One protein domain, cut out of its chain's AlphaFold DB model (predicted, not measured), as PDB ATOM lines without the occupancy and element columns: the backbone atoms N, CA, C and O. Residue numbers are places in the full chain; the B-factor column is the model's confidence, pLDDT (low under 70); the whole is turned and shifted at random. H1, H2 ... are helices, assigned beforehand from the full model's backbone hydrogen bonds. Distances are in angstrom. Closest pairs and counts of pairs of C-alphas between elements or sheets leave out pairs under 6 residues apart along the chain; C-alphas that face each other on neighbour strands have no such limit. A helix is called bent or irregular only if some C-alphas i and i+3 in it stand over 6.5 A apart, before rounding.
ATOM      1  N   SER A  49     169.389 140.485 134.033       75.88
ATOM      2  CA  SER A  49     168.976 139.451 133.065       75.88
ATOM      3  C   SER A  49     167.710 138.686 133.464       75.88
ATOM      4  O   SER A  49     167.039 138.120 132.611       75.88
ATOM      5  N   SER A  50     167.383 138.627 134.758       78.00
ATOM      6  CA  SER A  50     166.135 138.016 135.230       78.00
ATOM      7  C   SER A  50     164.955 138.965 135.052       78.00
ATOM      8  O   SER A  50     163.866 138.504 134.734       78.00
ATOM      9  N   TYR A  51     165.183 140.273 135.204       81.44
ATOM     10  CA  TYR A  51     164.193 141.291 134.863       81.44
ATOM     11  C   TYR A  51     163.893 141.290 133.362       81.44
ATOM     12  O   TYR A  51     162.730 141.230 132.984       81.44
ATOM     13  N   GLN A  52     164.925 141.239 132.515       82.38
ATOM     14  CA  GLN A  52     164.728 141.174 131.066       82.38
ATOM     15  C   GLN A  52     163.891 139.953 130.661       82.38
ATOM     16  O   GLN A  52     162.878 140.101 129.996       82.38
ATOM     17  N   LYS A  53     164.219 138.762 131.180       87.69
ATOM     18  CA  LYS A  53     163.427 137.545 130.931       87.69
ATOM     19  C   LYS A  53     161.969 137.653 131.379       87.69
ATOM     20  O   LYS A  53     161.120 136.957 130.836       87.69
ATOM     21  N   LEU A  54     161.681 138.436 132.420       88.75
ATOM     22  CA  LEU A  54     160.306 138.663 132.860       88.75
ATOM     23  C   LEU A  54     159.546 139.517 131.841       88.75
ATOM     24  O   LEU A  54     158.402 139.192 131.545       88.75
ATOM     25  N   LEU A  55     160.188 140.555 131.296       89.81
ATOM     26  CA  LEU A  55     159.613 141.385 130.236       89.81
ATOM     27  C   LEU A  55     159.365 140.571 128.965       89.81
ATOM     28  O   LEU A  55     158.261 140.616 128.441       89.81
ATOM     29  N   ASP A  56     160.336 139.758 128.544       93.44
ATOM     30  CA  ASP A  56     160.201 138.929 127.340       93.44
ATOM     31  C   ASP A  56     158.997 137.967 127.455       93.44
ATOM     32  O   ASP A  56     158.234 137.773 126.513       93.44
ATOM     33  N   ARG A  57     158.777 137.387 128.646       94.69
ATOM     34  CA  ARG A  57     157.624 136.507 128.907       94.69
ATOM     35  C   ARG A  57     156.297 137.255 128.993       94.69
ATOM     36  O   ARG A  57     155.258 136.655 128.727       94.69
ATOM     37  N   LEU A  58     156.316 138.513 129.429       96.25
ATOM     38  CA  LEU A  58     155.125 139.356 129.455       96.25
ATOM     39  C   LEU A  58     154.687 139.688 128.026       96.25
ATOM     40  O   LEU A  58     153.526 139.482 127.701       96.25
ATOM     41  N   GLU A  59     155.628 140.091 127.173       96.12
ATOM     42  CA  GLU A  59     155.383 140.359 125.751       96.12
ATOM     43  C   GLU A  59     154.835 139.118 125.023       96.12
ATOM     44  O   GLU A  59     153.867 139.203 124.264       96.12
ATOM     45  N   GLU A  60     155.396 137.937 125.302       97.62
ATOM     46  CA  GLU A  60     154.885 136.667 124.774       97.62
ATOM     47  C   GLU A  60     153.436 136.406 125.226       97.62
ATOM     48  O   GLU A  60     152.579 136.054 124.413       97.62
ATOM     49  N   ALA A  61     153.142 136.604 126.513       97.69
ATOM     50  CA  ALA A  61     151.805 136.397 127.061       97.69
ATOM     51  C   ALA A  61     150.775 137.380 126.482       97.69
ATOM     52  O   ALA A  61     149.666 136.963 126.148       97.69
ATOM     53  N   GLU A  62     151.139 138.653 126.325       97.69
ATOM     54  CA  GLU A  62     150.303 139.677 125.685       97.69
ATOM     55  C   GLU A  62     150.031 139.333 124.217       97.69
ATOM     56  O   GLU A  62     148.889 139.407 123.762       97.69
ATOM     57  N   THR A  63     151.048 138.855 123.495       98.00
ATOM     58  CA  THR A  63     150.904 138.394 122.106       98.00
ATOM     59  C   THR A  63     149.923 137.225 122.008       98.00
ATOM     60  O   THR A  63     149.024 137.228 121.166       98.00
ATOM     61  N   ILE A  64     150.056 136.227 122.886       98.25
ATOM     62  CA  ILE A  64     149.141 135.079 122.930       98.25
ATOM     63  C   ILE A  64     147.717 135.529 123.276       98.25
ATOM     64  O   ILE A  64     146.760 135.040 122.673       98.25
ATOM     65  N   ALA A  65     147.563 136.454 124.226       97.81
ATOM     66  CA  ALA A  65     146.262 136.995 124.603       97.81
ATOM     67  C   ALA A  65     145.576 137.689 123.416       97.81
ATOM     68  O   ALA A  65     144.432 137.357 123.116       97.81
ATOM     69  N   ALA A  66     146.296 138.545 122.686       97.44
ATOM     70  CA  ALA A  66     145.777 139.238 121.506       97.44
ATOM     71  C   ALA A  66     145.365 138.270 120.379       97.44
ATOM     72  O   ALA A  66     144.336 138.455 119.731       97.44
ATOM     73  N   ILE A  67     146.136 137.199 120.153       97.69
ATOM     74  CA  ILE A  67     145.771 136.161 119.174       97.69
ATOM     75  C   ILE A  67     144.482 135.449 119.595       97.69
ATOM     76  O   ILE A  67     143.593 135.244 118.768       97.69
ATOM     77  N   ASN A  68     144.374 135.058 120.866       98.00
ATOM     78  CA  ASN A  68     143.184 134.376 121.372       98.00
ATOM     79  C   ASN A  68     141.942 135.267 121.282       98.00
ATOM     80  O   ASN A  68     140.899 134.787 120.846       98.00
ATOM     81  N   GLU A  69     142.073 136.548 121.618       97.56
ATOM     82  CA  GLU A  69     141.015 137.547 121.458       97.56
ATOM     83  C   GLU A  69     140.541 137.621 119.999       97.56
ATOM     84  O   GLU A  69     139.354 137.439 119.726       97.56
ATOM     85  N   GLY A  70     141.465 137.740 119.039       95.81
ATOM     86  CA  GLY A  70     141.119 137.740 117.614       95.81
ATOM     87  C   GLY A  70     140.414 136.452 117.160       95.81
ATOM     88  O   GLY A  70     139.453 136.495 116.390       95.81
ATOM     89  N   LEU A  71     140.834 135.288 117.664       97.12
ATOM     90  CA  LEU A  71     140.167 134.013 117.372       97.12
ATOM     91  C   LEU A  71     138.755 133.937 117.971       97.12
ATOM     92  O   LEU A  71     137.862 133.334 117.368       97.12
ATOM     93  N   GLU A  72     138.539 134.512 119.151       97.88
ATOM     94  CA  GLU A  72     137.216 134.613 119.768       97.88
ATOM     95  C   GLU A  72     136.305 135.572 118.999       97.88
ATOM     96  O   GLU A  72     135.142 135.237 118.761       97.88
ATOM     97  N   ASP A  73     136.831 136.705 118.538       96.94
ATOM     98  CA  ASP A  73     136.112 137.654 117.686       96.94
ATOM     99  C   ASP A  73     135.657 137.005 116.380       96.94
ATOM    100  O   ASP A  73     134.494 137.138 115.990       96.94
ATOM    101  N   MET A  74     136.538 136.231 115.738       93.62
ATOM    102  CA  MET A  74     136.196 135.481 114.529       93.62
ATOM    103  C   MET A  74     135.073 134.471 114.784       93.62
ATOM    104  O   MET A  74     134.121 134.402 114.008       93.62
ATOM    105  N   LYS A  75     135.149 133.705 115.882       95.44
ATOM    106  CA  LYS A  75     134.103 132.733 116.254       95.44
ATOM    107  C   LYS A  75     132.768 133.405 116.560       95.44
ATOM    108  O   LYS A  75     131.722 132.840 116.256       95.44
ATOM    109  N   ALA A  76     132.801 134.586 117.167       97.06
ATOM    110  CA  ALA A  76     131.616 135.354 117.517       97.06
ATOM    111  C   ALA A  76     131.063 136.204 116.359       97.06
ATOM    112  O   ALA A  76     130.046 136.869 116.538       97.06
ATOM    113  N   GLY A  77     131.719 136.208 115.190       95.31
ATOM    114  CA  GLY A  77     131.315 137.026 114.045       95.31
ATOM    115  C   GLY A  77     131.523 138.529 114.251       95.31
ATOM    116  O   GLY A  77     130.844 139.322 113.609       95.31
ATOM    117  N   ARG A  78     132.439 138.928 115.144       95.62
ATOM    118  CA  ARG A  78     132.781 140.335 115.431       95.62
ATOM    119  C   ARG A  78     133.809 140.931 114.461       95.62
ATOM    120  O   ARG A  78     134.184 142.087 114.609       95.62
ATOM    121  N   GLY A  79     134.276 140.151 113.486       92.69
ATOM    122  CA  GLY A  79     135.166 140.633 112.430       92.69
ATOM    123  C   GLY A  79     134.428 141.410 111.338       92.69
ATOM    124  O   GLY A  79     133.212 141.308 111.197       92.69
ATOM    125  N   ILE A  80     135.191 142.137 110.523       93.62
ATOM    126  CA  ILE A  80     134.703 142.819 109.318       93.62
ATOM    127  C   ILE A  80     135.255 142.143 108.053       93.62
ATOM    128  O   ILE A  80     136.348 141.563 108.095       93.62
ATOM    129  N   PRO A  81     134.537 142.191 106.918       94.06
ATOM    130  CA  PRO A  81     135.056 141.707 105.645       94.06
ATOM    131  C   PRO A  81     136.354 142.420 105.245       94.06
ATOM    132  O   PRO A  81     136.504 143.629 105.416       94.06
ATOM    133  N   ALA A  82     137.288 141.671 104.656       93.31
ATOM    134  CA  ALA A  82     138.599 142.204 104.285       93.31
ATOM    135  C   ALA A  82     138.506 143.371 103.285       93.31
ATOM    136  O   ALA A  82     139.261 144.335 103.388       93.31
ATOM    137  N   ASP A  83     137.568 143.306 102.338       95.12
ATOM    138  CA  ASP A  83     137.382 144.355 101.333       95.12
ATOM    139  C   ASP A  83     136.912 145.678 101.952       95.12
ATOM    140  O   ASP A  83     137.373 146.744 101.533       95.12
ATOM    141  N   GLU A  84     136.051 145.605 102.973       94.25
ATOM    142  CA  GLU A  84     135.558 146.762 103.726       94.25
ATOM    143  C   GLU A  84     136.698 147.402 104.525       94.25
ATOM    144  O   GLU A  84     136.986 148.586 104.344       94.25
ATOM    145  N   PHE A  85     137.451 146.600 105.285       93.62
ATOM    146  CA  PHE A  85     138.633 147.072 106.012       93.62
ATOM    147  C   PHE A  85     139.665 147.743 105.092       93.62
ATOM    148  O   PHE A  85     140.176 148.824 105.380       93.62
ATOM    149  N   LEU A  86     139.981 147.120 103.951       93.81
ATOM    150  CA  LEU A  86     140.947 147.668 102.997       93.81
ATOM    151  C   LEU A  86     140.452 148.967 102.350       93.81
ATOM    152  O   LEU A  86     141.271 149.807 101.967       93.81
ATOM    153  N   ALA A  87     139.140 149.133 102.170       93.44
ATOM    154  CA  ALA A  87     138.561 150.380 101.687       93.44
ATOM    155  C   ALA A  87     138.717 151.505 102.721       93.44
ATOM    156  O   ALA A  87     139.218 152.572 102.356       93.44
ATOM    157  N   GLU A  88     138.393 151.243 103.989       92.31
ATOM    158  CA  GLU A  88     138.559 152.196 105.096       92.31
ATOM    159  C   GLU A  88     140.027 152.597 105.284       92.31
ATOM    160  O   GLU A  88     140.364 153.782 105.278       92.31
ATOM    161  N   LEU A  89     140.938 151.623 105.317       92.75
ATOM    162  CA  LEU A  89     142.370 151.868 105.497       92.75
ATOM    163  C   LEU A  89     142.965 152.728 104.367       92.75
ATOM    164  O   LEU A  89     143.817 153.588 104.602       92.75
ATOM    165  N   ARG A  90     142.504 152.535 103.123       91.12
ATOM    166  CA  ARG A  90     142.885 153.388 101.983       91.12
ATOM    167  C   ARG A  90     142.320 154.798 102.098       91.12
ATOM    168  O   ARG A  90     142.980 155.732 101.654       91.12
ATOM    169  N   GLN A  91     141.121 154.957 102.647       91.12
ATOM    170  CA  GLN A  91     140.520 156.268 102.860       91.12
ATOM    171  C   GLN A  91     141.261 157.053 103.950       91.12
ATOM    172  O   GLN A  91     141.485 158.250 103.787       91.12
ATOM    173  N   GLU A  92     141.673 156.381 105.024       90.81
ATOM    174  CA  GLU A  92     142.326 157.006 106.176       90.81
ATOM    175  C   GLU A  92     143.819 157.300 105.930       90.81
ATOM    176  O   GLU A  92     144.305 158.382 106.265       90.81
ATOM    177  N   PHE A  93     144.546 156.385 105.277       87.44
ATOM    178  CA  PHE A  93     146.009 156.467 105.129       87.44
ATOM    179  C   PHE A  93     146.506 156.570 103.677       87.44
ATOM    180  O   PHE A  93     147.717 156.611 103.427       87.44
ATOM    181  N   GLY A  94     145.604 156.624 102.694       77.12
ATOM    182  CA  GLY A  94     145.937 156.706 101.273       77.12
ATOM    183  C   GLY A  94     146.573 158.039 100.880       77.12
ATOM    184  O   GLY A  94     145.921 158.922 100.329       77.12
ATOM    185  N   THR A  95     147.881 158.191 101.093       64.81
ATOM    186  CA  THR A  95     148.633 159.322 100.533       64.81
ATOM    187  C   THR A  95     148.805 159.140  99.022       64.81
ATOM    188  O   THR A  95     149.632 158.371  98.531       64.81
TER     189      THR A  95
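What this domain is: This is residues 49 to 95 of the 103 residues of an uncharacterized protein of Acidobacteria bacterium (UniProt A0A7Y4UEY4). One long helix, H1, makes the long arm of a lopsided V, and a second helix, H2, less than half as long, makes the short arm, with a short link turning the corner between them. The two arms do not pack on each other, and the V lies nearly in one plane, a flat outline with C-alpha spans of 45 by 33 by 9 A. The printed part has 47 residues, with two named helices in the order H1, H2 and no named strand; its class is all helix. The whole is extended, with a radius of gyration of the C-alphas of 16.5 A.

Where its parts are: H1 is the longest helix, residues 49 to 75, and measures 39.3 A from first to last C-alpha. It begins at C-alpha 49, at (168.976, 139.451, 133.065), and ends at C-alpha 75, at (134.103, 132.733, 116.254). H2, residues 82 to 93, measures 16.1 A and ends at C-alpha 93, at (146.009, 156.467, 105.129). Neither helix is bent.

How they stand to each other: H1 and H2 are apart, with no C-alpha of the one within 8 A of the other. The short link of six residues, 76 to 81, joins them. Residues 49 to 69 of H1 stand free. Residues 72 to 77, of which 72 to 75 belong to H1, stand free too, as do residues 80 to 95, of which 82 to 93 belong to H2. In H1 and H2 every O i to N i+4 pair is within hydrogen-bond range.

The domain as a whole: The two C-alphas farthest apart, those of Ser 50 and Ala 87, are 45.1 A apart. The C-alphas of the first and last printed residues, Ser 49 and Thr 95, are 43.2 A apart. The printed part has no cut and no long link. The mean pLDDT of the printed part is 92.3, and one printed residue, Thr 95, is under 70.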